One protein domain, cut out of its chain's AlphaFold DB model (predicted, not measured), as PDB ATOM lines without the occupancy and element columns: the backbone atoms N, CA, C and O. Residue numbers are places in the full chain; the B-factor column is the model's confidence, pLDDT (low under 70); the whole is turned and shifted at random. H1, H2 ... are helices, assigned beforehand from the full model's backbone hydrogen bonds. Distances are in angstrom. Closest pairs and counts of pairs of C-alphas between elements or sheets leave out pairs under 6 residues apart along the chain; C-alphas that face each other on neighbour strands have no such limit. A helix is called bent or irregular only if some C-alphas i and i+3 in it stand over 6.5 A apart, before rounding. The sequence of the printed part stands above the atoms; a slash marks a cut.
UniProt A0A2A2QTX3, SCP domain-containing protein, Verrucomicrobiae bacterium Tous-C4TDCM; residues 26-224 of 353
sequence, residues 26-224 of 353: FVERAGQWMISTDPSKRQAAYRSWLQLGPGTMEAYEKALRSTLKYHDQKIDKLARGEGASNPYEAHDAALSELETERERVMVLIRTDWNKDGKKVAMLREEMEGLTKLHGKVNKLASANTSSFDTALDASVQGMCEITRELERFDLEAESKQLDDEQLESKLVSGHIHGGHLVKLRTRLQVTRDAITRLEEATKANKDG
ATOM      1  N   PHE A  26     226.744 152.363 179.990       94.94
ATOM      2  CA  PHE A  26     225.996 153.314 180.798       94.94
ATOM      3  C   PHE A  26     226.658 154.692 180.743       94.94
ATOM      4  O   PHE A  26     225.977 155.680 180.469       94.94
ATOM      5  N   VAL A  27     227.979 154.752 180.956       93.69
ATOM      6  CA  VAL A  27     228.743 156.009 180.948       93.69
ATOM      7  C   VAL A  27     228.603 156.712 179.599       93.69
ATOM      8  O   VAL A  27     228.360 157.917 179.559       93.69
ATOM      9  N   GLU A  28     228.693 155.962 178.501       93.19
ATOM     10  CA  GLU A  28     228.522 156.496 177.150       93.19
ATOM     11  C   GLU A  28     227.122 157.091 176.942       93.19
ATOM     12  O   GLU A  28     226.986 158.257 176.564       93.19
ATOM     13  N   ARG A  29     226.068 156.319 177.234       95.31
ATOM     14  CA  ARG A  29     224.680 156.751 177.011       95.31
ATOM     15  C   ARG A  29     224.293 157.930 177.898       95.31
ATOM     16  O   ARG A  29     223.688 158.887 177.415       95.31
ATOM     17  N   ALA A  30     224.654 157.878 179.180       94.75
ATOM     18  CA  ALA A  30     224.426 158.979 180.105       94.75
ATOM     19  C   ALA A  30     225.195 160.227 179.646       94.75
ATOM     20  O   ALA A  30     224.618 161.309 179.604       94.75
ATOM     21  N   GLY A  31     226.446 160.072 179.200       94.88
ATOM     22  CA  GLY A  31     227.247 161.145 178.610       94.88
ATOM     23  C   GLY A  31     226.555 161.840 177.437       94.88
ATOM     24  O   GLY A  31     226.447 163.065 177.431       94.88
ATOM     25  N   GLN A  32     226.018 161.070 176.484       95.56
ATOM     26  CA  GLN A  32     225.264 161.605 175.340       95.56
ATOM     27  C   GLN A  32     224.009 162.378 175.768       95.56
ATOM     28  O   GLN A  32     223.639 163.368 175.137       95.56
ATOM     29  N   TRP A  33     223.340 161.930 176.829       97.50
ATOM     30  CA  TRP A  33     222.140 162.589 177.337       97.50
ATOM     31  C   TRP A  33     222.455 163.863 178.117       97.50
ATOM     32  O   TRP A  33     221.726 164.837 177.962       97.50
ATOM     33  N   MET A  34     223.546 163.893 178.886       96.88
ATOM     34  CA  MET A  34     223.975 165.083 179.633       96.88
ATOM     35  C   MET A  34     224.356 166.259 178.723       96.88
ATOM     36  O   MET A  34     224.216 167.400 179.140       96.88
ATOM     37  N   ILE A  35     224.790 166.002 177.482       96.19
ATOM     38  CA  ILE A  35     225.094 167.051 176.487       96.19
ATOM     39  C   ILE A  35     223.916 167.371 175.553       96.19
ATOM     40  O   ILE A  35     224.076 168.094 174.568       96.19
ATOM     41  N   SER A  36     222.741 166.787 175.796       95.25
ATOM     42  CA  SER A  36     221.584 166.960 174.921       95.25
ATOM     43  C   SER A  36     221.016 168.377 175.000       95.25
ATOM     44  O   SER A  36     221.007 169.001 176.060       95.25
ATOM     45  N   THR A  37     220.454 168.861 173.889       93.69
ATOM     46  CA  THR A  37     219.663 170.098 173.873       93.69
ATOM     47  C   THR A  37     218.311 169.953 174.570       93.69
ATOM     48  O   THR A  37     217.714 170.962 174.920       93.69
ATOM     49  N   ASP A  38     217.842 168.722 174.801       95.12
ATOM     50  CA  ASP A  38     216.607 168.419 175.531       95.12
ATOM     51  C   ASP A  38     216.883 168.347 177.047       95.12
ATOM     52  O   ASP A  38     217.545 167.397 177.495       95.12
ATOM     53  N   PRO A  39     216.360 169.291 177.856       95.38
ATOM     54  CA  PRO A  39     216.551 169.285 179.305       95.38
ATOM     55  C   PRO A  39     216.061 167.991 179.964       95.38
ATOM     56  O   PRO A  39     216.678 167.494 180.902       95.38
ATOM     57  N   SER A  40     215.000 167.372 179.437       96.94
ATOM     58  CA  SER A  40     214.438 166.143 180.010       96.94
ATOM     59  C   SER A  40     215.426 164.978 179.940       96.94
ATOM     60  O   SER A  40     215.485 164.159 180.861       96.94
ATOM     61  N   LYS A  41     216.234 164.916 178.872       97.62
ATOM     62  CA  LYS A  41     217.295 163.911 178.719       97.62
ATOM     63  C   LYS A  41     218.446 164.164 179.682       97.62
ATOM     64  O   LYS A  41     218.883 163.215 180.332       97.62
ATOM     65  N   ARG A  42     218.884 165.418 179.835       97.62
ATOM     66  CA  ARG A  42     219.927 165.785 180.810       97.62
ATOM     67  C   ARG A  42     219.514 165.390 182.227       97.62
ATOM     68  O   ARG A  42     220.199 164.606 182.881       97.62
ATOM     69  N   GLN A  43     218.310 165.789 182.635       97.44
ATOM     70  CA  GLN A  43     217.736 165.458 183.941       97.44
ATOM     71  C   GLN A  43     217.546 163.954 184.160       97.44
ATOM     72  O   GLN A  43     217.669 163.451 185.278       97.44
ATOM     73  N   ALA A  44     217.209 163.197 183.115       97.50
ATOM     74  CA  ALA A  44     217.153 161.744 183.215       97.50
ATOM     75  C   ALA A  44     218.549 161.127 183.405       97.50
ATOM     76  O   ALA A  44     218.689 160.234 184.236       97.50
ATOM     77  N   ALA A  45     219.581 161.638 182.728       97.56
ATOM     78  CA  ALA A  45     220.952 161.161 182.896       97.56
ATOM     79  C   ALA A  45     221.475 161.371 184.324       97.56
ATOM     80  O   ALA A  45     222.030 160.437 184.904       97.56
ATOM     81  N   TYR A  46     221.248 162.549 184.917       97.19
ATOM     82  CA  TYR A  46     221.639 162.830 186.306       97.19
ATOM     83  C   TYR A  46     220.955 161.869 187.284       97.19
ATOM     84  O   TYR A  46     221.611 161.219 188.096       97.19
ATOM     85  N   ARG A  47     219.637 161.673 187.138       96.81
ATOM     86  CA  ARG A  47     218.885 160.706 187.952       96.81
ATOM     87  C   ARG A  47     219.416 159.283 187.807       96.81
ATOM     88  O   ARG A  47     219.529 158.577 188.805       96.81
ATOM     89  N   SER A  48     219.756 158.858 186.591       95.88
ATOM     90  CA  SER A  48     220.307 157.524 186.349       95.88
ATOM     91  C   SER A  48     221.682 157.323 186.993       95.88
ATOM     92  O   SER A  48     221.943 156.239 187.502       95.88
ATOM     93  N   TRP A  49     222.536 158.352 187.039       95.56
ATOM     94  CA  TRP A  49     223.799 158.302 187.789       95.56
ATOM     95  C   TRP A  49     223.572 158.117 189.290       95.56
ATOM     96  O   TRP A  49     224.194 157.252 189.902       95.56
ATOM     97  N   LEU A  50     222.635 158.869 189.868       93.56
ATOM     98  CA  LEU A  50     222.309 158.783 191.295       93.56
ATOM     99  C   LEU A  50     221.728 157.411 191.690       93.56
ATOM    100  O   LEU A  50     221.915 156.963 192.820       93.56
ATOM    101  N   GLN A  51     221.059 156.715 190.766       94.38
ATOM    102  CA  GLN A  51     220.494 155.379 190.997       94.38
ATOM    103  C   GLN A  51     221.546 154.264 191.119       94.38
ATOM    104  O   GLN A  51     221.236 153.217 191.683       94.38
ATOM    105  N   LEU A  52     222.776 154.466 190.631       91.88
ATOM    106  CA  LEU A  52     223.852 153.469 190.748       91.88
ATOM    107  C   LEU A  52     224.411 153.345 192.176       91.88
ATOM    108  O   LEU A  52     225.025 152.332 192.518       91.88
ATOM    109  N   GLY A  53     224.149 154.341 193.023       88.19
ATOM    110  CA  GLY A  53     224.493 154.337 194.438       88.19
ATOM    111  C   GLY A  53     225.886 154.894 194.766       88.19
ATOM    112  O   GLY A  53     226.630 155.331 193.889       88.19
ATOM    113  N   PRO A  54     226.273 154.896 196.056       87.25
ATOM    114  CA  PRO A  54     227.447 155.631 196.543       87.25
ATOM    115  C   PRO A  54     228.784 155.217 195.909       87.25
ATOM    116  O   PRO A  54     229.682 156.043 195.770       87.25
ATOM    117  N   GLY A  55     228.917 153.952 195.494       89.00
ATOM    118  CA  GLY A  55     230.152 153.408 194.920       89.00
ATOM    119  C   GLY A  55     230.543 153.986 193.554       89.00
ATOM    120  O   GLY A  55     231.658 153.736 193.109       89.00
ATOM    121  N   THR A  56     229.660 154.751 192.899       91.94
ATOM    122  CA  THR A  56     229.903 155.353 191.575       91.94
ATOM    123  C   THR A  56     230.081 156.870 191.611       91.94
ATOM    124  O   THR A  56     230.209 157.488 190.555       91.94
ATOM    125  N   MET A  57     230.068 157.493 192.793       91.62
ATOM    126  CA  MET A  57     230.008 158.955 192.917       91.62
ATOM    127  C   MET A  57     231.259 159.664 192.384       91.62
ATOM    128  O   MET A  57     231.130 160.695 191.734       91.62
ATOM    129  N   GLU A  58     232.451 159.086 192.551       92.94
ATOM    130  CA  GLU A  58     233.688 159.633 191.964       92.94
ATOM    131  C   GLU A  58     233.645 159.609 190.424       92.94
ATOM    132  O   GLU A  58     233.997 160.580 189.750       92.94
ATOM    133  N   ALA A  59     233.144 158.511 189.845       94.31
ATOM    134  CA  ALA A  59     232.932 158.412 188.405       94.31
ATOM    135  C   ALA A  59     231.869 159.407 187.913       94.31
ATOM    136  O   ALA A  59     232.030 159.971 186.829       94.31
ATOM    137  N   TYR A  60     230.824 159.657 188.710       95.88
ATOM    138  CA  TYR A  60     229.806 160.654 188.391       95.88
ATOM    139  C   TYR A  60     230.382 162.074 188.402       95.88
ATOM    140  O   TYR A  60     230.205 162.802 187.428       95.88
ATOM    141  N   GLU A  61     231.143 162.449 189.434       96.06
ATOM    142  CA  GLU A  61     231.804 163.758 189.506       96.06
ATOM    143  C   GLU A  61     232.725 163.985 188.299       96.06
ATOM    144  O   GLU A  61     232.681 165.029 187.644       96.06
ATOM    145  N   LYS A  62     233.524 162.971 187.940       95.56
ATOM    146  CA  LYS A  62     234.385 163.022 186.754       95.56
ATOM    147  C   LYS A  62     233.578 163.201 185.467       95.56
ATOM    148  O   LYS A  62     233.989 163.970 184.594       95.56
ATOM    149  N   ALA A  63     232.441 162.515 185.346       96.50
ATOM    150  CA  ALA A  63     231.542 162.661 184.208       96.50
ATOM    151  C   ALA A  63     230.965 164.086 184.138       96.50
ATOM    152  O   ALA A  63     231.075 164.718 183.091       96.50
ATOM    153  N   LEU A  64     230.472 164.632 185.256       97.31
ATOM    154  CA  LEU A  64     229.967 166.007 185.363       97.31
ATOM    155  C   LEU A  64     231.021 167.036 184.939       97.31
ATOM    156  O   LEU A  64     230.757 167.862 184.067       97.31
ATOM    157  N   ARG A  65     232.243 166.959 185.482       96.12
ATOM    158  CA  ARG A  65     233.341 167.876 185.119       96.12
ATOM    159  C   ARG A  65     233.718 167.772 183.640       96.12
ATOM    160  O   ARG A  65     233.993 168.785 182.997       96.12
ATOM    161  N   SER A  66     233.708 166.562 183.077       96.31
ATOM    162  CA  SER A  66     233.947 166.357 181.646       96.31
ATOM    163  C   SER A  66     232.833 166.957 180.781       96.31
ATOM    164  O   SER A  66     233.121 167.531 179.732       96.31
ATOM    165  N   THR A  67     231.574 166.842 181.202       96.31
ATOM    166  CA  THR A  67     230.426 167.432 180.503       96.31
ATOM    167  C   THR A  67     230.422 168.955 180.615       96.31
ATOM    168  O   THR A  67     230.153 169.631 179.625       96.31
ATOM    169  N   LEU A  68     230.812 169.515 181.763       94.69
ATOM    170  CA  LEU A  68     230.979 170.961 181.922       94.69
ATOM    171  C   LEU A  68     231.988 171.504 180.900       94.69
ATOM    172  O   LEU A  68     231.689 172.440 180.164       94.69
ATOM    173  N   LYS A  69     233.144 170.836 180.774       94.38
ATOM    174  CA  LYS A  69     234.166 171.158 179.768       94.38
ATOM    175  C   LYS A  69     233.649 171.024 178.331       94.38
ATOM    176  O   LYS A  69     234.079 171.768 177.456       94.38
ATOM    177  N   TYR A  70     232.746 170.082 178.063       95.38
ATOM    178  CA  TYR A  70     232.127 169.960 176.744       95.38
ATOM    179  C   TYR A  70     231.278 171.190 176.399       95.38
ATOM    180  O   TYR A  70     231.393 171.703 175.286       95.38
ATOM    181  N   HIS A  71     230.441 171.670 177.325       94.81
ATOM    182  CA  HIS A  71     229.601 172.848 177.090       94.81
ATOM    183  C   HIS A  71     230.429 174.122 176.917       94.81
ATOM    184  O   HIS A  71     230.179 174.876 175.981       94.81
ATOM    185  N   ASP A  72     231.468 174.294 177.730       92.56
ATOM    186  CA  ASP A  72     232.467 175.359 177.595       92.56
ATOM    187  C   ASP A  72     233.090 175.367 176.180       92.56
ATOM    188  O   ASP A  72     232.950 176.315 175.405       92.56
ATOM    189  N   GLN A  73     233.612 174.218 175.737       93.62
ATOM    190  CA  GLN A  73     234.139 174.059 174.376       93.62
ATOM    191  C   GLN A  73     233.085 174.258 173.281       93.62
ATOM    192  O   GLN A  73     233.417 174.639 172.155       93.62
ATOM    193  N   LYS A  74     231.817 173.949 173.558       93.38
ATOM    194  CA  LYS A  74     230.720 174.147 172.610       93.38
ATOM    195  C   LYS A  74     230.424 175.636 172.430       93.38
ATOM    196  O   LYS A  74     230.243 176.048 171.284       93.38
ATOM    197  N   ILE A  75     230.427 176.419 173.507       93.62
ATOM    198  CA  ILE A  75     230.277 177.881 173.476       93.62
ATOM    199  C   ILE A  75     231.427 178.513 172.689       93.62
ATOM    200  O   ILE A  75     231.180 179.298 171.775       93.62
ATOM    201  N   ASP A  76     232.667 178.097 172.951       92.62
ATOM    202  CA  ASP A  76     233.850 178.502 172.185       92.62
ATOM    203  C   ASP A  76     233.685 178.272 170.674       92.62
ATOM    204  O   ASP A  76     233.945 179.157 169.856       92.62
ATOM    205  N   LYS A  77     233.231 177.074 170.291       93.31
ATOM    206  CA  LYS A  77     233.002 176.715 168.884       93.31
ATOM    207  C   LYS A  77     231.902 177.555 168.248       93.31
ATOM    208  O   LYS A  77     232.064 177.988 167.111       93.31
ATOM    209  N   LEU A  78     230.804 177.790 168.970       92.94
ATOM    210  CA  LEU A  78     229.718 178.660 168.514       92.94
ATOM    211  C   LEU A  78     230.225 180.087 168.286       92.94
ATOM    212  O   LEU A  78     229.963 180.661 167.231       92.94
ATOM    213  N   ALA A  79     231.003 180.628 169.225       92.19
ATOM    214  CA  ALA A  79     231.567 181.969 169.114       92.19
ATOM    215  C   ALA A  79     232.487 182.112 167.899       92.19
ATOM    216  O   ALA A  79     232.345 183.070 167.139       92.19
ATOM    217  N   ARG A  80     233.359 181.123 167.662       91.19
ATOM    218  CA  ARG A  80     234.263 181.083 166.500       91.19
ATOM    219  C   ARG A  80     233.567 180.742 165.175       91.19
ATOM    220  O   ARG A  80     234.217 180.762 164.133       91.19
ATOM    221  N   GLY A  81     232.272 180.420 165.194       88.94
ATOM    222  CA  GLY A  81     231.524 180.018 164.002       88.94
ATOM    223  C   GLY A  81     231.968 178.669 163.420       88.94
ATOM    224  O   GLY A  81     231.846 178.430 162.217       88.94
ATOM    225  N   GLU A  82     232.521 177.776 164.248       86.31
ATOM    226  CA  GLU A  82     232.955 176.449 163.813       86.31
ATOM    227  C   GLU A  82     231.740 175.553 163.523       86.31
ATOM    228  O   GLU A  82     230.949 175.219 164.408       86.31
ATOM    229  N   GLY A  83     231.593 175.132 162.264       78.88
ATOM    230  CA  GLY A  83     230.509 174.260 161.796       78.88
ATOM    231  C   GLY A  83     229.224 174.994 161.390       78.88
ATOM    232  O   GLY A  83     228.523 174.518 160.500       78.88
ATOM    233  N   ALA A  84     228.941 176.163 161.969       76.38
ATOM    234  CA  ALA A  84     227.883 177.072 161.533       76.38
ATOM    235  C   ALA A  84     228.301 178.521 161.806       76.38
ATOM    236  O   ALA A  84     228.843 178.810 162.869       76.38
ATOM    237  N   SER A  85     228.032 179.425 160.859       85.31
ATOM    238  CA  SER A  85     228.352 180.851 161.006       85.31
ATOM    239  C   SER A  85     227.723 181.433 162.274       85.31
ATOM    240  O   SER A  85     226.564 181.137 162.564       85.31
ATOM    241  N   ASN A  86     228.465 182.277 162.995       90.69
ATOM    242  CA  ASN A  86     227.944 183.057 164.114       90.69
ATOM    243  C   ASN A  86     227.160 184.263 163.556       90.69
ATOM    244  O   ASN A  86     227.773 185.210 163.053       90.69
ATOM    245  N   PRO A  87     225.815 184.251 163.612       91.12
ATOM    246  CA  PRO A  87     225.011 185.303 163.002       91.12
ATOM    247  C   PRO A  87     225.150 186.645 163.731       91.12
ATOM    248  O   PRO A  87     224.887 187.687 163.131       91.12
ATOM    249  N   TYR A  88     225.565 186.640 165.003       95.50
ATOM    250  CA  TYR A  88     225.662 187.866 165.781       95.50
ATOM    251  C   TYR A  88     226.893 188.696 165.408       95.50
ATOM    252  O   TYR A  88     226.786 189.913 165.337       95.50
ATOM    253  N   GLU A  89     228.029 188.059 165.111       94.12
ATOM    254  CA  GLU A  89     229.284 188.747 164.751       94.12
ATOM    255  C   GLU A  89     229.147 189.566 163.467       94.12
ATOM    256  O   GLU A  89     229.529 190.733 163.403       94.12
ATOM    257  N   ALA A  90     228.533 188.981 162.435       92.31
ATOM    258  CA  ALA A  90     228.313 189.685 161.176       92.31
ATOM    259  C   ALA A  90     227.402 190.911 161.363       92.31
ATOM    260  O   ALA A  90     227.662 191.969 160.785       92.31
ATOM    261  N   HIS A  91     226.342 190.767 162.168       97.75
ATOM    262  CA  HIS A  91     225.461 191.874 162.532       97.75
ATOM    263  C   HIS A  91     226.209 192.944 163.334       97.75
ATOM    264  O   HIS A  91     226.104 194.121 163.007       97.75
ATOM    265  N   ASP A  92     226.983 192.549 164.344       98.06
ATOM    266  CA  ASP A  92     227.694 193.463 165.236       98.06
ATOM    267  C   ASP A  92     228.755 194.298 164.522       98.06
ATOM    268  O   ASP A  92     228.824 195.512 164.725       98.06
ATOM    269  N   ALA A  93     229.522 193.683 163.621       96.62
ATOM    270  CA  ALA A  93     230.493 194.393 162.800       96.62
ATOM    271  C   ALA A  93     229.813 195.459 161.922       96.62
ATOM    272  O   ALA A  93     230.275 196.598 161.849       96.62
ATOM    273  N   ALA A  94     228.685 195.114 161.289       98.00
ATOM    274  CA  ALA A  94     227.918 196.059 160.478       98.00
ATOM    275  C   ALA A  94     227.247 197.154 161.326       98.00
ATOM    276  O   ALA A  94     227.173 198.302 160.894       98.00
ATOM    277  N   LEU A  95     226.760 196.813 162.523       98.62
ATOM    278  CA  LEU A  95     226.150 197.767 163.445       98.62
ATOM    279  C   LEU A  95     227.185 198.760 163.977       98.62
ATOM    280  O   LEU A  95     226.899 199.947 164.017       98.62
ATOM    281  N   SER A  96     228.389 198.301 164.320       98.50
ATOM    282  CA  SER A  96     229.468 199.169 164.809       98.50
ATOM    283  C   SER A  96     229.935 200.164 163.736       98.50
ATOM    284  O   SER A  96     230.175 201.338 164.026       98.50
ATOM    285  N   GLU A  97     229.998 199.721 162.474       98.44
ATOM    286  CA  GLU A  97     230.228 200.589 161.309       98.44
ATOM    287  C   GLU A  97     229.110 201.641 161.176       98.44
ATOM    288  O   GLU A  97     229.382 202.836 161.060       98.44
ATOM    289  N   LEU A  98     227.845 201.218 161.273       98.69
ATOM    290  CA  LEU A  98     226.688 202.113 161.225       98.69
ATOM    291  C   LEU A  98     226.669 203.127 162.382       98.69
ATOM    292  O   LEU A  98     226.350 204.286 162.152       98.69
ATOM    293  N   GLU A  99     226.978 202.715 163.612       98.50
ATOM    294  CA  GLU A  99     227.022 203.589 164.793       98.50
ATOM    295  C   GLU A  99     228.082 204.687 164.630       98.50
ATOM    296  O   GLU A  99     227.776 205.863 164.826       98.50
ATOM    297  N   THR A 100     229.279 204.321 164.165       98.50
ATOM    298  CA  THR A 100     230.364 205.274 163.869       98.50
ATOM    299  C   THR A 100     229.918 206.307 162.829       98.50
ATOM    300  O   THR A 100     230.080 207.516 163.016       98.50
ATOM    301  N   GLU A 101     229.305 205.852 161.734       98.50
ATOM    302  CA  GLU A 101     228.836 206.756 160.683       98.50
ATOM    303  C   GLU A 101     227.634 207.601 161.126       98.50
ATOM    304  O   GLU A 101     227.549 208.773 160.760       98.50
ATOM    305  N   ARG A 102     226.740 207.070 161.971       98.38
ATOM    306  CA  ARG A 102     225.650 207.849 162.583       98.38
ATOM    307  C   ARG A 102     226.207 209.012 163.392       98.38
ATOM    308  O   ARG A 102     225.737 210.132 163.214       98.38
ATOM    309  N   GLU A 103     227.206 208.779 164.241       98.00
ATOM    310  CA  GLU A 103     227.834 209.844 165.034       98.00
ATOM    311  C   GLU A 103     228.406 210.945 164.135       98.00
ATOM    312  O   GLU A 103     228.105 212.128 164.329       98.00
ATOM    313  N   ARG A 104     229.156 210.563 163.094       98.38
ATOM    314  CA  ARG A 104     229.741 211.508 162.135       98.38
ATOM    315  C   ARG A 104     228.672 212.306 161.383       98.38
ATOM    316  O   ARG A 104     228.755 213.533 161.311       98.38
ATOM    317  N   VAL A 105     227.662 211.634 160.832       98.44
ATOM    318  CA  VAL A 105     226.603 212.276 160.037       98.44
ATOM    319  C   VAL A 105     225.703 213.151 160.909       98.44
ATOM    320  O   VAL A 105     225.318 214.241 160.486       98.44
ATOM    321  N   MET A 106     225.422 212.760 162.154       98.00
ATOM    322  CA  MET A 106     224.626 213.575 163.077       98.00
ATOM    323  C   MET A 106     225.298 214.906 163.431       98.00
ATOM    324  O   MET A 106     224.594 215.901 163.625       98.00
ATOM    325  N   VAL A 107     226.634 214.966 163.460       98.00
ATOM    326  CA  VAL A 107     227.357 216.245 163.563       98.00
ATOM    327  C   VAL A 107     227.048 217.121 162.350       98.00
ATOM    328  O   VAL A 107     226.660 218.272 162.518       98.00
ATOM    329  N   LEU A 108     227.124 216.576 161.131       98.00
ATOM    330  CA  LEU A 108     226.832 217.321 159.899       98.00
ATOM    331  C   LEU A 108     225.377 217.813 159.830       98.00
ATOM    332  O   LEU A 108     225.131 218.942 159.397       98.00
ATOM    333  N   ILE A 109     224.428 216.989 160.288       97.69
ATOM    334  CA  ILE A 109     223.005 217.342 160.395       97.69
ATOM    335  C   ILE A 109     222.814 218.557 161.301       97.69
ATOM    336  O   ILE A 109     222.004 219.420 160.965       97.69
ATOM    337  N   ARG A 110     223.553 218.631 162.417       96.19
ATOM    338  CA  ARG A 110     223.437 219.670 163.458       96.19
ATOM    339  C   ARG A 110     224.321 220.898 163.234       96.19
ATOM    340  O   ARG A 110     224.274 221.828 164.034       96.19
ATOM    341  N   THR A 111     225.107 220.922 162.164       97.38
ATOM    342  CA  THR A 111     225.914 222.093 161.823       97.38
ATOM    343  C   THR A 111     225.079 223.137 161.094       97.38
ATOM    344  O   THR A 111     224.301 222.811 160.193       97.38
ATOM    345  N   ASP A 112     225.259 224.399 161.483       96.75
ATOM    346  CA  ASP A 112     224.717 225.555 160.776       96.75
ATOM    347  C   ASP A 112     225.624 225.897 159.590       96.75
ATOM    348  O   ASP A 112     226.760 226.348 159.753       96.75
ATOM    349  N   TRP A 113     225.129 225.631 158.383       94.81
ATOM    350  CA  TRP A 113     225.843 225.892 157.139       94.81
ATOM    351  C   TRP A 113     225.443 227.224 156.506       94.81
ATOM    352  O   TRP A 113     225.810 227.474 155.359       94.81
ATOM    353  N   ASN A 114     224.686 228.072 157.211       94.06
ATOM    354  CA  ASN A 114     224.100 229.297 156.673       94.06
ATOM    355  C   ASN A 114     223.349 229.048 155.353       94.06
ATOM    356  O   ASN A 114     223.414 229.854 154.421       94.06
ATOM    357  N   LYS A 115     222.648 227.909 155.264       90.38
ATOM    358  CA  LYS A 115     221.910 227.452 154.075       90.38
ATOM    359  C   LYS A 115     222.782 227.268 152.819       90.38
ATOM    360  O   LYS A 115     222.290 227.423 151.700       90.38
ATOM    361  N   ASP A 116     224.062 226.915 152.972       96.56
ATOM    362  CA  ASP A 116     224.935 226.574 151.840       96.56
ATOM    363  C   ASP A 116     224.438 225.305 151.122       96.56
ATOM    364  O   ASP A 116     224.575 224.178 151.606       96.56
ATOM    365  N   GLY A 117     223.896 225.487 149.914       95.81
ATOM    366  CA  GLY A 117     223.356 224.403 149.097       95.81
ATOM    367  C   GLY A 117     224.367 223.305 148.749       95.81
ATOM    368  O   GLY A 117     223.970 222.148 148.618       95.81
ATOM    369  N   LYS A 118     225.670 223.610 148.654       97.50
ATOM    370  CA  LYS A 118     226.705 222.588 148.414       97.50
ATOM    371  C   LYS A 118     226.908 221.713 149.645       97.50
ATOM    372  O   LYS A 118     227.073 220.505 149.510       97.50
ATOM    373  N   LYS A 119     226.868 222.301 150.845       98.06
ATOM    374  CA  LYS A 119     226.953 221.554 152.111       98.06
ATOM    375  C   LYS A 119     225.708 220.711 152.354       98.06
ATOM    376  O   LYS A 119     225.829 219.577 152.805       98.06
ATOM    377  N   VAL A 120     224.535 221.221 151.982       97.06
ATOM    378  CA  VAL A 120     223.287 220.445 152.012       97.06
ATOM    379  C   VAL A 120     223.340 219.272 151.028       97.06
ATOM    380  O   VAL A 120     222.942 218.171 151.393       97.06
ATOM    381  N   ALA A 121     223.846 219.473 149.806       97.62
ATOM    382  CA  ALA A 121     224.014 218.392 148.831       97.62
ATOM    383  C   ALA A 121     224.993 217.319 149.334       97.62
ATOM    384  O   ALA A 121     224.648 216.143 149.329       97.62
ATOM    385  N   MET A 122     226.145 217.734 149.873       98.12
ATOM    386  CA  MET A 122     227.097 216.837 150.537       98.12
ATOM    387  C   MET A 122     226.412 216.032 151.650       98.12
ATOM    388  O   MET A 122     226.532 214.817 151.685       98.12
ATOM    389  N   LEU A 123     225.630 216.673 152.525       98.12
ATOM    390  CA  LEU A 123     224.909 215.965 153.586       98.12
ATOM    391  C   LEU A 123     223.913 214.923 153.040       98.12
ATOM    392  O   LEU A 123     223.737 213.875 153.655       98.12
ATOM    393  N   ARG A 124     223.266 215.175 151.896       97.62
ATOM    394  CA  ARG A 124     222.380 214.179 151.265       97.62
ATOM    395  C   ARG A 124     223.154 212.952 150.790       97.62
ATOM    396  O   ARG A 124     222.701 211.839 151.032       97.62
ATOM    397  N   GLU A 125     224.326 213.141 150.189       98.06
ATOM    398  CA  GLU A 125     225.206 212.029 149.795       98.06
ATOM    399  C   GLU A 125     225.645 211.201 151.015       98.06
ATOM    400  O   GLU A 125     225.625 209.969 150.984       98.06
ATOM    401  N   GLU A 126     225.958 211.868 152.128       98.31
ATOM    402  CA  GLU A 126     226.313 211.201 153.386       98.31
ATOM    403  C   GLU A 126     225.143 210.375 153.954       98.31
ATOM    404  O   GLU A 126     225.324 209.232 154.388       98.31
ATOM    405  N   MET A 127     223.916 210.902 153.880       98.06
ATOM    406  CA  MET A 127     222.695 210.180 154.267       98.06
ATOM    407  C   MET A 127     222.420 208.956 153.378       98.06
ATOM    408  O   MET A 127     221.947 207.927 153.871       98.06
ATOM    409  N   GLU A 128     222.749 209.003 152.084       97.88
ATOM    410  CA  GLU A 128     222.657 207.831 151.202       97.88
ATOM    411  C   GLU A 128     223.648 206.729 151.602       97.88
ATOM    412  O   GLU A 128     223.305 205.540 151.571       97.88
ATOM    413  N   GLY A 129     224.868 207.105 152.000       98.00
ATOM    414  CA  GLY A 129     225.848 206.182 152.575       98.00
ATOM    415  C   GLY A 129     225.297 205.496 153.826       98.00
ATOM    416  O   GLY A 129     225.273 204.262 153.908       98.00
ATOM    417  N   LEU A 130     224.743 206.291 154.744       98.06
ATOM    418  CA  LEU A 130     224.135 205.801 155.979       98.06
ATOM    419  C   LEU A 130     222.945 204.869 155.710       98.06
ATOM    420  O   LEU A 130     222.808 203.823 156.345       98.06
ATOM    421  N   THR A 131     222.132 205.185 154.701       98.56
ATOM    422  CA  THR A 131     221.001 204.354 154.261       98.56
ATOM    423  C   THR A 131     221.448 202.955 153.829       98.56
ATOM    424  O   THR A 131     220.787 201.964 154.152       98.56
ATOM    425  N   LYS A 132     222.574 202.845 153.110       98.44
ATOM    426  CA  LYS A 132     223.116 201.549 152.661       98.44
ATOM    427  C   LYS A 132     223.582 200.700 153.845       98.44
ATOM    428  O   LYS A 132     223.250 199.514 153.904       98.44
ATOM    429  N   LEU A 133     224.298 201.304 154.795       98.44
ATOM    430  CA  LEU A 133     224.740 200.634 156.023       98.44
ATOM    431  C   LEU A 133     223.550 200.182 156.871       98.44
ATOM    432  O   LEU A 133     223.478 199.019 157.267       98.44
ATOM    433  N   HIS A 134     222.570 201.062 157.059       98.75
ATOM    434  CA  HIS A 134     221.336 200.756 157.770       98.75
ATOM    435  C   HIS A 134     220.586 199.567 157.146       98.75
ATOM    436  O   HIS A 134     220.204 198.625 157.838       98.75
ATOM    437  N   GLY A 135     220.456 199.539 155.815       98.56
ATOM    438  CA  GLY A 135     219.851 198.411 155.103       98.56
ATOM    439  C   GLY A 135     220.610 197.090 155.286       98.56
ATOM    440  O   GLY A 135     219.986 196.038 155.447       98.56
ATOM    441  N   LYS A 136     221.951 197.125 155.302       98.44
ATOM    442  CA  LYS A 136     222.801 195.955 155.587       98.44
ATOM    443  C   LYS A 136     222.564 195.433 157.007       98.44
ATOM    444  O   LYS A 136     222.364 194.229 157.170       98.44
ATOM    445  N   VAL A 137     222.536 196.322 158.001       98.69
ATOM    446  CA  VAL A 137     222.260 195.980 159.407       98.69
ATOM    447  C   VAL A 137     220.880 195.344 159.556       98.69
ATOM    448  O   VAL A 137     220.784 194.241 160.091       98.69
ATOM    449  N   ASN A 138     219.830 195.945 158.990       98.44
ATOM    450  CA  ASN A 138     218.471 195.399 159.091       98.44
ATOM    451  C   ASN A 138     218.333 194.035 158.403       98.44
ATOM    452  O   ASN A 138     217.684 193.130 158.930       98.44
ATOM    453  N   LYS A 139     218.995 193.842 157.255       97.81
ATOM    454  CA  LYS A 139     219.043 192.539 156.581       97.81
ATOM    455  C   LYS A 139     219.677 191.472 157.474       97.81
ATOM    456  O   LYS A 139     219.137 190.373 157.574       97.81
ATOM    457  N   LEU A 140     220.792 191.783 158.133       97.19
ATOM    458  CA  LEU A 140     221.448 190.859 159.063       97.19
ATOM    459  C   LEU A 140     220.582 190.606 160.302       97.19
ATOM    460  O   LEU A 140     220.467 189.464 160.738       97.19
ATOM    461  N   ALA A 141     219.900 191.634 160.810       97.56
ATOM    462  CA  ALA A 141     219.021 191.512 161.967       97.56
ATOM    463  C   ALA A 141     217.806 190.601 161.719       97.56
ATOM    464  O   ALA A 141     217.354 189.899 162.628       97.56
ATOM    465  N   SER A 142     217.310 190.559 160.478       95.56
ATOM    466  CA  SER A 142     216.220 189.668 160.056       95.56
ATOM    467  C   SER A 142     216.620 188.196 159.885       95.56
ATOM    468  O   SER A 142     215.761 187.356 159.617       95.56
ATOM    469  N   ALA A 143     217.908 187.854 160.018       92.62
ATOM    470  CA  ALA A 143     218.355 186.473 159.896       92.62
ATOM    471  C   ALA A 143     217.745 185.590 160.998       92.62
ATOM    472  O   ALA A 143     217.614 186.005 162.153       92.62
ATOM    473  N   ASN A 144     217.398 184.350 160.643       93.00
ATOM    474  CA  ASN A 144     216.916 183.362 161.601       93.00
ATOM    475  C   ASN A 144     218.075 182.885 162.491       93.00
ATOM    476  O   ASN A 144     219.029 182.285 161.995       93.00
ATOM    477  N   THR A 145     217.965 183.126 163.797       94.75
ATOM    478  CA  THR A 145     218.969 182.742 164.800       94.75
ATOM    479  C   THR A 145     218.558 181.547 165.652       94.75
ATOM    480  O   THR A 145     219.376 181.067 166.426       94.75
ATOM    481  N   SER A 146     217.350 180.998 165.480       93.06
ATOM    482  CA  SER A 146     216.755 180.043 166.424       93.06
ATOM    483  C   SER A 146     217.615 178.814 166.713       93.06
ATOM    484  O   SER A 146     217.667 178.359 167.853       93.06
ATOM    485  N   SER A 147     218.307 178.263 165.712       92.00
ATOM    486  CA  SER A 147     219.189 177.106 165.917       92.00
ATOM    487  C   SER A 147     220.447 177.461 166.715       92.00
ATOM    488  O   SER A 147     220.870 176.675 167.562       92.00
ATOM    489  N   PHE A 148     221.021 178.642 166.470       93.56
ATOM    490  CA  PHE A 148     222.155 179.168 167.227       93.56
ATOM    491  C   PHE A 148     221.735 179.492 168.664       93.56
ATOM    492  O   PHE A 148     222.404 179.063 169.603       93.56
ATOM    493  N   ASP A 149     220.591 180.164 168.824       93.62
ATOM    494  CA  ASP A 149     219.996 180.510 170.117       93.62
ATOM    495  C   ASP A 149     219.788 179.244 170.958       93.62
ATOM    496  O   ASP A 149     220.348 179.125 172.044       93.62
ATOM    497  N   THR A 150     219.122 178.236 170.383       93.31
ATOM    498  CA  THR A 150     218.867 176.941 171.037       93.31
ATOM    499  C   THR A 150     220.156 176.242 171.468       93.31
ATOM    500  O   THR A 150     220.211 175.653 172.545       93.31
ATOM    501  N   ALA A 151     221.200 176.265 170.635       93.00
ATOM    502  CA  ALA A 151     222.465 175.602 170.949       93.00
ATOM    503  C   ALA A 151     223.242 176.309 172.072       93.00
ATOM    504  O   ALA A 151     223.851 175.632 172.909       93.00
ATOM    505  N   LEU A 152     223.227 177.646 172.083       93.44
ATOM    506  CA  LEU A 152     223.840 178.447 173.141       93.44
ATOM    507  C   LEU A 152     223.077 178.266 174.458       93.44
ATOM    508  O   LEU A 152     223.690 177.896 175.457       93.44
ATOM    509  N   ASP A 153     221.751 178.405 174.434       93.88
ATOM    510  CA  ASP A 153     220.892 178.301 175.621       93.88
ATOM    511  C   ASP A 153     220.976 176.905 176.242       93.88
ATOM    512  O   ASP A 153     221.162 176.765 177.448       93.88
ATOM    513  N   ALA A 154     220.947 175.851 175.419       94.44
ATOM    514  CA  ALA A 154     221.136 174.486 175.897       94.44
ATOM    515  C   ALA A 154     222.500 174.272 176.565       94.44
ATOM    516  O   ALA A 154     222.602 173.478 177.501       94.44
ATOM    517  N   SER A 155     223.549 174.948 176.085       94.56
ATOM    518  CA  SER A 155     224.882 174.828 176.676       94.56
ATOM    519  C   SER A 155     224.966 175.552 178.013       94.56
ATOM    520  O   SER A 155     225.439 174.963 178.979       94.56
ATOM    521  N   VAL A 156     224.441 176.775 178.088       94.56
ATOM    522  CA  VAL A 156     224.387 177.561 179.324       94.56
ATOM    523  C   VAL A 156     223.538 176.853 180.385       94.56
ATOM    524  O   VAL A 156     224.014 176.622 181.493       94.56
ATOM    525  N   GLN A 157     222.335 176.394 180.030       95.12
ATOM    526  CA  GLN A 157     221.473 175.632 180.939       95.12
ATOM    527  C   GLN A 157     222.129 174.327 181.398       95.12
ATOM    528  O   GLN A 157     222.099 174.010 182.585       95.12
ATOM    529  N   GLY A 158     222.767 173.587 180.483       95.81
ATOM    530  CA  GLY A 158     223.528 172.389 180.833       95.81
ATOM    531  C   GLY A 158     224.634 172.686 181.850       95.81
ATOM    532  O   GLY A 158     224.793 171.944 182.815       95.81
ATOM    533  N   MET A 159     225.355 173.803 181.699       95.31
ATOM    534  CA  MET A 159     226.359 174.239 182.676       95.31
ATOM    535  C   MET A 159     225.740 174.589 184.035       95.31
ATOM    536  O   MET A 159     226.299 174.182 185.057       95.31
ATOM    537  N   CYS A 160     224.599 175.285 184.071       95.19
ATOM    538  CA  CYS A 160     223.870 175.566 185.313       95.19
ATOM    539  C   CYS A 160     223.479 174.264 186.024       95.19
ATOM    540  O   CYS A 160     223.826 174.065 187.187       95.19
ATOM    541  N   GLU A 161     222.834 173.339 185.307       96.31
ATOM    542  CA  GLU A 161     222.400 172.041 185.836       96.31
ATOM    543  C   GLU A 161     223.579 171.213 186.372       96.31
ATOM    544  O   GLU A 161     223.524 170.690 187.484       96.31
ATOM    545  N   ILE A 162     224.681 171.137 185.622       96.19
ATOM    546  CA  ILE A 162     225.894 170.424 186.048       96.19
ATOM    547  C   ILE A 162     226.519 171.080 187.279       96.19
ATOM    548  O   ILE A 162     227.002 170.373 188.160       96.19
ATOM    549  N   THR A 163     226.506 172.411 187.361       95.38
ATOM    550  CA  THR A 163     227.011 173.138 188.533       95.38
ATOM    551  C   THR A 163     226.190 172.785 189.773       95.38
ATOM    552  O   THR A 163     226.773 172.441 190.799       95.38
ATOM    553  N   ARG A 164     224.855 172.739 189.656       94.62
ATOM    554  CA  ARG A 164     223.960 172.271 190.733       94.62
ATOM    555  C   ARG A 164     224.218 170.818 191.138       94.62
ATOM    556  O   ARG A 164     224.110 170.473 192.310       94.62
ATOM    557  N   GLU A 165     224.586 169.948 190.201       95.25
ATOM    558  CA  GLU A 165     224.957 168.567 190.537       95.25
ATOM    559  C   GLU A 165     226.341 168.475 191.209       95.25
ATOM    560  O   GLU A 165     226.528 167.691 192.141       95.25
ATOM    561  N   LEU A 166     227.302 169.314 190.805       94.75
ATOM    562  CA  LEU A 166     228.639 169.384 191.412       94.75
ATOM    563  C   LEU A 166     228.623 169.939 192.845       94.75
ATOM    564  O   LEU A 166     229.444 169.538 193.666       94.75
ATOM    565  N   GLU A 167     227.649 170.781 193.188       93.50
ATOM    566  CA  GLU A 167     227.408 171.285 194.551       93.50
ATOM    567  C   GLU A 167     227.182 170.173 195.597       93.50
ATOM    568  O   GLU A 167     227.307 170.405 196.803       93.50
ATOM    569  N   ARG A 168     226.865 168.944 195.172       90.69
ATOM    570  CA  ARG A 168     226.776 167.778 196.071       90.69
ATOM    571  C   ARG A 168     228.140 167.325 196.595       90.69
ATOM    572  O   ARG A 168     228.201 166.698 197.649       90.69
ATOM    573  N   PHE A 169     229.203 167.621 195.852       90.50
ATOM    574  CA  PHE A 169     230.580 167.224 196.148       90.50
ATOM    575  C   PHE A 169     231.360 168.337 196.857       90.50
ATOM    576  O   PHE A 169     232.363 168.060 197.508       90.50
ATOM    577  N   ASP A 170     230.874 169.576 196.773       88.56
ATOM    578  CA  ASP A 170     231.431 170.741 197.453       88.56
ATOM    579  C   ASP A 170     230.368 171.393 198.348       88.56
ATOM    580  O   ASP A 170     229.446 172.078 197.892       88.56
ATOM    581  N   LEU A 171     230.470 171.145 199.657       79.62
ATOM    582  CA  LEU A 171     229.492 171.634 200.623       79.62
ATOM    583  C   LEU A 171     229.502 173.162 200.760       79.62
ATOM    584  O   LEU A 171     228.438 173.721 201.025       79.62
ATOM    585  N   GLU A 172     230.636 173.807 200.498       86.31
ATOM    586  CA  GLU A 172     230.864 175.243 200.700       86.31
ATOM    587  C   GLU A 172     230.803 176.054 199.395       86.31
ATOM    588  O   GLU A 172     231.054 177.258 199.406       86.31
ATOM    589  N   ALA A 173     230.426 175.420 198.280       84.50
ATOM    590  CA  ALA A 173     230.319 176.068 196.979       84.50
ATOM    591  C   ALA A 173     229.472 177.354 197.035       84.50
ATOM    592  O   ALA A 173     228.274 177.322 197.333       84.50
ATOM    593  N   GLU A 174     230.078 178.487 196.666       83.25
ATOM    594  CA  GLU A 174     229.418 179.802 196.632       83.25
ATOM    595  C   GLU A 174     228.157 179.816 195.757       83.25
ATOM    596  O   GLU A 174     227.221 180.568 196.024       83.25
ATOM    597  N   SER A 175     228.118 178.988 194.706       85.38
ATOM    598  CA  SER A 175     226.986 178.901 193.775       85.38
ATOM    599  C   SER A 175     225.673 178.504 194.457       85.38
ATOM    600  O   SER A 175     224.607 178.883 193.974       85.38
ATOM    601  N   LYS A 176     225.727 177.852 195.627       88.12
ATOM    602  CA  LYS A 176     224.546 177.496 196.434       88.12
ATOM    603  C   LYS A 176     223.767 178.696 196.958       88.12
ATOM    604  O   LYS A 176     222.605 178.549 197.323       88.12
ATOM    605  N   GLN A 177     224.408 179.861 197.047       90.75
ATOM    606  CA  GLN A 177     223.766 181.099 197.495       90.75
ATOM    607  C   GLN A 177     223.063 181.839 196.353       90.75
ATOM    608  O   GLN A 177     222.336 182.792 196.612       90.75
ATOM    609  N   LEU A 178     223.302 181.419 195.108       92.69
ATOM    610  CA  LEU A 178     222.765 182.059 193.919       92.69
ATOM    611  C   LEU A 178     221.445 181.403 193.523       92.69
ATOM    612  O   LEU A 178     221.348 180.172 193.499       92.69
ATOM    613  N   ASP A 179     220.457 182.213 193.152       93.31
ATOM    614  CA  ASP A 179     219.319 181.718 192.376       93.31
ATOM    615  C   ASP A 179     219.751 181.335 190.945       93.31
ATOM    616  O   ASP A 179     220.921 181.456 190.568       93.31
ATOM    617  N   ASP A 180     218.828 180.795 190.151       89.00
ATOM    618  CA  ASP A 180     219.161 180.274 188.821       89.00
ATOM    619  C   ASP A 180     219.563 181.376 187.830       89.00
ATOM    620  O   ASP A 180     220.462 181.161 187.017       89.00
ATOM    621  N   GLU A 181     218.975 182.570 187.936       91.00
ATOM    622  CA  GLU A 181     219.314 183.717 187.086       91.00
ATOM    623  C   GLU A 181     220.707 184.261 187.438       91.00
ATOM    624  O   GLU A 181     221.538 184.523 186.564       91.00
ATOM    625  N   GLN A 182     221.002 184.374 188.733       93.38
ATOM    626  CA  GLN A 182     222.307 184.781 189.244       93.38
ATOM    627  C   GLN A 182     223.403 183.778 188.875       93.38
ATOM    628  O   GLN A 182     224.513 184.182 188.515       93.38
ATOM    629  N   LEU A 183     223.108 182.476 188.947       92.94
ATOM    630  CA  LEU A 183     224.044 181.428 188.552       92.94
ATOM    631  C   LEU A 183     224.330 181.480 187.049       92.94
ATOM    632  O   LEU A 183     225.497 181.477 186.656       92.94
ATOM    633  N   GLU A 184     223.288 181.572 186.221       92.06
ATOM    634  CA  GLU A 184     223.429 181.714 184.773       92.06
ATOM    635  C   GLU A 184     224.286 182.937 184.429       92.06
ATOM    636  O   GLU A 184     225.282 182.823 183.710       92.06
ATOM    637  N   SER A 185     223.969 184.087 185.025       89.50
ATOM    638  CA  SER A 185     224.733 185.319 184.842       89.50
ATOM    639  C   SER A 185     226.204 185.154 185.245       89.50
ATOM    640  O   SER A 185     227.095 185.549 184.486       89.50
ATOM    641  N   LYS A 186     226.496 184.518 186.392       90.25
ATOM    642  CA  LYS A 186     227.875 184.251 186.851       90.25
ATOM    643  C   LYS A 186     228.627 183.330 185.888       90.25
ATOM    644  O   LYS A 186     229.790 183.593 185.587       90.25
ATOM    645  N   LEU A 187     227.984 182.277 185.385       89.31
ATOM    646  CA  LEU A 187     228.609 181.312 184.475       89.31
ATOM    647  C   LEU A 187     228.889 181.923 183.100       89.31
ATOM    648  O   LEU A 187     229.984 181.764 182.564       89.31
ATOM    649  N   VAL A 188     227.929 182.668 182.555       87.81
ATOM    650  CA  VAL A 188     228.088 183.377 181.283       87.81
ATOM    651  C   VAL A 188     229.163 184.459 181.391       87.81
ATOM    652  O   VAL A 188     230.044 184.528 180.537       87.81
ATOM    653  N   SER A 189     229.119 185.298 182.432       83.06
ATOM    654  CA  SER A 189     230.071 186.408 182.605       83.06
ATOM    655  C   SER A 189     231.488 185.947 182.952       83.06
ATOM    656  O   SER A 189     232.452 186.607 182.566       83.06
ATOM    657  N   GLY A 190     231.634 184.801 183.622       81.94
ATOM    658  CA  GLY A 190     232.930 184.175 183.880       81.94
ATOM    659  C   GLY A 190     233.580 183.545 182.642       81.94
ATOM    660  O   GLY A 190     234.783 183.287 182.656       81.94
ATOM    661  N   HIS A 191     232.825 183.327 181.560       81.75
ATOM    662  CA  HIS A 191     233.312 182.725 180.321       81.75
ATOM    663  C   HIS A 191     233.501 183.789 179.230       81.75
ATOM    664  O   HIS A 191     232.529 184.367 178.746       81.75
ATOM    665  N   ILE A 192     234.736 183.986 178.747       81.06
ATOM    666  CA  ILE A 192     235.081 185.047 177.772       81.06
ATOM    667  C   ILE A 192     234.137 185.044 176.556       81.06
ATOM    668  O   ILE A 192     233.494 186.051 176.265       81.06
ATOM    669  N   HIS A 193     234.007 183.902 175.869       87.88
ATOM    670  CA  HIS A 193     233.117 183.803 174.707       87.88
ATOM    671  C   HIS A 193     231.620 183.807 175.061       87.88
ATOM    672  O   HIS A 193     230.824 184.289 174.260       87.88
ATOM    673  N   GLY A 194     231.222 183.317 176.242       87.38
ATOM    674  CA  GLY A 194     229.826 183.315 176.687       87.38
ATOM    675  C   GLY A 194     229.310 184.735 176.911       87.38
ATOM    676  O   GLY A 194     228.316 185.138 176.304       87.38
ATOM    677  N   GLY A 195     230.037 185.526 177.704       88.69
ATOM    678  CA  GLY A 195     229.717 186.934 177.943       88.69
ATOM    679  C   GLY A 195     229.707 187.761 176.657       88.69
ATOM    680  O   GLY A 195     228.807 188.578 176.450       88.69
ATOM    681  N   HIS A 196     230.659 187.508 175.752       92.25
ATOM    682  CA  HIS A 196     230.688 188.158 174.440       92.25
ATOM    683  C   HIS A 196     229.451 187.813 173.600       92.25
ATOM    684  O   HIS A 196     228.757 188.720 173.149       92.25
ATOM    685  N   LEU A 197     229.100 186.531 173.459       93.44
ATOM    686  CA  LEU A 197     227.914 186.109 172.702       93.44
ATOM    687  C   LEU A 197     226.617 186.716 173.241       93.44
ATOM    688  O   LEU A 197     225.776 187.137 172.445       93.44
ATOM    689  N   VAL A 198     226.461 186.806 174.565       92.12
ATOM    690  CA  VAL A 198     225.296 187.465 175.172       92.12
ATOM    691  C   VAL A 198     225.258 188.949 174.819       92.12
ATOM    692  O   VAL A 198     224.216 189.436 174.385       92.12
ATOM    693  N   LYS A 199     226.393 189.657 174.885       94.06
ATOM    694  CA  LYS A 199     226.478 191.059 174.448       94.06
ATOM    695  C   LYS A 199     226.068 191.227 172.980       94.06
ATOM    696  O   LYS A 199     225.294 192.134 172.662       94.06
ATOM    697  N   LEU A 200     226.556 190.361 172.091       95.94
ATOM    698  CA  LEU A 200     226.206 190.420 170.670       95.94
ATOM    699  C   LEU A 200     224.717 190.123 170.430       95.94
ATOM    700  O   LEU A 200     224.064 190.825 169.656       95.94
ATOM    701  N   ARG A 201     224.157 189.125 171.130       95.38
ATOM    702  CA  ARG A 201     222.724 188.796 171.094       95.38
ATOM    703  C   ARG A 201     221.872 189.984 171.546       95.38
ATOM    704  O   ARG A 201     220.888 190.308 170.884       95.38
ATOM    705  N   THR A 202     222.255 190.667 172.625       96.25
ATOM    706  CA  THR A 202     221.561 191.875 173.097       96.25
ATOM    707  C   THR A 202     221.587 192.980 172.045       96.25
ATOM    708  O   THR A 202     220.551 193.575 171.762       96.25
ATOM    709  N   ARG A 203     222.740 193.232 171.411       97.81
ATOM    710  CA  ARG A 203     222.851 194.237 170.337       97.81
ATOM    711  C   ARG A 203     221.982 193.889 169.129       97.81
ATOM    712  O   ARG A 203     221.315 194.768 168.591       97.81
ATOM    713  N   LEU A 204     221.915 192.613 168.745       98.00
ATOM    714  CA  LEU A 204     220.984 192.130 167.722       98.00
ATOM    715  C   LEU A 204     219.517 192.382 168.103       98.00
ATOM    716  O   LEU A 204     218.740 192.847 167.266       98.00
ATOM    717  N   GLN A 205     219.138 192.102 169.352       97.75
ATOM    718  CA  GLN A 205     217.769 192.323 169.817       97.75
ATOM    719  C   GLN A 205     217.393 193.809 169.795       97.75
ATOM    720  O   GLN A 205     216.326 194.149 169.298       97.75
ATOM    721  N   VAL A 206     218.291 194.702 170.222       98.12
ATOM    722  CA  VAL A 206     218.069 196.157 170.158       98.12
ATOM    723  C   VAL A 206     217.801 196.628 168.721       98.12
ATOM    724  O   VAL A 206     216.911 197.454 168.507       98.12
ATOM    725  N   THR A 207     218.517 196.089 167.728       98.56
ATOM    726  CA  THR A 207     218.245 196.377 166.310       98.56
ATOM    727  C   THR A 207     216.868 195.870 165.882       98.56
ATOM    728  O   THR A 207     216.122 196.601 165.231       98.56
ATOM    729  N   ARG A 208     216.495 194.638 166.256       98.38
ATOM    730  CA  ARG A 208     215.168 194.075 165.946       98.38
ATOM    731  C   ARG A 208     214.045 194.916 166.554       98.38
ATOM    732  O   ARG A 208     213.091 195.244 165.854       98.38
ATOM    733  N   ASP A 209     214.204 195.351 167.800       98.31
ATOM    734  CA  ASP A 209     213.242 196.223 168.475       98.31
ATOM    735  C   ASP A 209     213.119 197.584 167.769       98.31
ATOM    736  O   ASP A 209     212.024 198.139 167.670       98.31
ATOM    737  N   ALA A 210     214.220 198.138 167.246       98.06
ATOM    738  CA  ALA A 210     214.186 199.368 166.454       98.06
ATOM    739  C   ALA A 210     213.372 199.201 165.158       98.06
ATOM    740  O   ALA A 210     212.506 200.034 164.885       98.06
ATOM    741  N   ILE A 211     213.567 198.091 164.434       98.44
ATOM    742  CA  ILE A 211     212.778 197.746 163.238       98.44
ATOM    743  C   ILE A 211     211.288 197.681 163.591       98.44
ATOM    744  O   ILE A 211     210.473 198.351 162.954       98.44
ATOM    745  N   THR A 212     210.931 196.950 164.650       98.50
ATOM    746  CA  THR A 212     209.539 196.844 165.107       98.50
ATOM    747  C   THR A 212     208.958 198.209 165.484       98.50
ATOM    748  O   THR A 212     207.843 198.533 165.079       98.50
ATOM    749  N   ARG A 213     209.712 199.069 166.182       98.00
ATOM    750  CA  ARG A 213     209.256 200.433 166.510       98.00
ATOM    751  C   ARG A 213     208.961 201.271 165.264       98.00
ATOM    752  O   ARG A 213     207.964 201.998 165.253       98.00
ATOM    753  N   LEU A 214     209.791 201.186 164.220       98.44
ATOM    754  CA  LEU A 214     209.536 201.879 162.953       98.44
ATOM    755  C   LEU A 214     208.280 201.339 162.258       98.44
ATOM    756  O   LEU A 214     207.470 202.128 161.761       98.44
ATOM    757  N   GLU A 215     208.093 200.019 162.237       98.19
ATOM    758  CA  GLU A 215     206.905 199.378 161.663       98.19
ATOM    759  C   GLU A 215     205.626 199.804 162.392       98.19
ATOM    760  O   GLU A 215     204.650 200.201 161.751       98.19
ATOM    761  N   GLU A 216     205.643 199.809 163.724       97.75
ATOM    762  CA  GLU A 216     204.523 200.256 164.550       97.75
ATOM    763  C   GLU A 216     204.184 201.732 164.329       97.75
ATOM    764  O   GLU A 216     203.012 202.075 164.169       97.75
ATOM    765  N   ALA A 217     205.186 202.617 164.303       97.50
ATOM    766  CA  ALA A 217     204.970 204.039 164.034       97.50
ATOM    767  C   ALA A 217     204.436 204.266 162.612       97.50
ATOM    768  O   ALA A 217     203.508 205.048 162.413       97.50
ATOM    769  N   THR A 218     204.968 203.539 161.626       97.69
ATOM    770  CA  THR A 218     204.492 203.580 160.236       97.69
ATOM    771  C   THR A 218     203.039 203.134 160.141       97.69
ATOM    772  O   THR A 218     202.238 203.785 159.470       97.69
ATOM    773  N   LYS A 219     202.680 202.042 160.823       96.81
ATOM    774  CA  LYS A 219     201.307 201.545 160.881       96.81
ATOM    775  C   LYS A 219     200.380 202.560 161.548       96.81
ATOM    776  O   LYS A 219     199.376 202.933 160.957       96.81
ATOM    777  N   ALA A 220     200.752 203.077 162.718       95.56
ATOM    778  CA  ALA A 220     199.967 204.083 163.432       95.56
ATOM    779  C   ALA A 220     199.721 205.344 162.583       95.56
ATOM    780  O   ALA A 220     198.600 205.845 162.530       95.56
ATOM    781  N   ASN A 221     200.742 205.819 161.864       96.56
ATOM    782  CA  ASN A 221     200.632 207.007 161.017       96.56
ATOM    783  C   ASN A 221     199.813 206.757 159.739       96.56
ATOM    784  O   ASN A 221     199.205 207.690 159.218       96.56
ATOM    785  N   LYS A 222     199.769 205.518 159.232       92.50
ATOM    786  CA  LYS A 222     198.900 205.130 158.106       92.50
ATOM    787  C   LYS A 222     197.442 204.966 158.531       92.50
ATOM    788  O   LYS A 222     196.554 205.434 157.819       92.50
ATOM    789  N   ASP A 223     197.221 204.343 159.685       89.00
ATOM    790  CA  ASP A 223     195.909 203.871 160.141       89.00
ATOM    791  C   ASP A 223     195.170 204.879 161.038       89.00
ATOM    792  O   ASP A 223     194.022 204.636 161.410       89.00
ATOM    793  N   GLY A 224     195.796 206.008 161.397       71.94
ATOM    794  CA  GLY A 224     195.324 206.955 162.417       71.94
ATOM    795  C   GLY A 224     194.061 207.764 162.085       71.94
ATOM    796  O   GLY A 224     193.905 208.876 162.564       71.94
TER     797      GLY A 224
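This is residues 26 to 224 of the 353 residues of the protein "SCP domain-containing protein" of Verrucomicrobiae bacterium Tous-C4TDCM (UniProt A0A2A2QTX3). This is a long rod of helices: a helical hairpin, H4 and H5, makes one end, and a cluster of H1, H2, H3 and H6 makes the other, with H7 and H8 packed on H6. The longest helix, H9, crosses the junction, touching H3 and the base of the hairpin, and its residues 212 to 223 stick out. The printed part has 199 residues with nine named helices, H1 to H9 in chain order, and no named strand: all helix. It is loose, with a radius of gyration of the C-alphas of 24.1 A and spans of 85 by 35 by 34 A.

Start at H9, residues 192 to 223. Its residues 197 to 204 touch residues 88 to 92 of H4, residues 87 to 110, closest at the C-alphas of Tyr 88 and Leu 200, 5.5 A, a steep tilt of 57 degrees. It touches H5, residues 117 to 141, closest at the C-alphas of Ala 141 and Arg 208, 6.1 A. H4 and H5 form a hairpin at a shallow tilt of 19 degrees, opposite ways; the C-alphas of His 91 and Leu 140 are closest, 5.4 A. Towards the other end, H9 touches H3, residues 54 to 79, with C-alphas 193 and 76 closest, 5.9 A. H3 touches H6, residues 146 to 166, at a shallow tilt of 29 degrees, opposite ways, closest at C-alphas 71 and 155, 5.1 A. H1, residues 26 to 34, and H2, residues 39 to 51, form a hairpin at a shallow tilt of 33 degrees, only just short of steep; C-alphas 34 and 42 are closest, 4.3 A. H2 touches H6, closest at C-alphas 42 and 158, 7.5 A. H8, residues 180 to 190, touches H6 about perpendicular, at 77 degrees, with C-alphas 184 and 160 closest, 6.2 A; H8 and H9 touch only at the corner. H7, residues 174 to 177, only just touches H6, with 3 pairs of C-alphas within 8 A, closest Arg 164 and Lys 176, 7.8 A. Every O i to N i+4 pair is within hydrogen-bond range in H1, H2, H5, H6, H8 and H9; H3 has 20 of 22, H4 19 of 20, and H7 is too short for one.

Find C-alpha 26 at (225.996, 153.314, 180.798), where H1 begins. H3, 38.2 A long, has a kink of 25 degrees near residue 61 and is irregular: C-alphas 55 and 58 are 7.7 A apart. H4 is 34.4 A, H5 35.6 A and H6 29.7 A long. H9 runs 46.9 A to C-alpha 223 at (195.909, 203.871, 160.141).

Look for the two C-alphas farthest apart at Gly 55 and Asn 114, 85.2 A. The printed part has no cut and no long link. Residues 112 to 118 stand free. The mean pLDDT of the printed part is 94.2, and no printed residue is under 70.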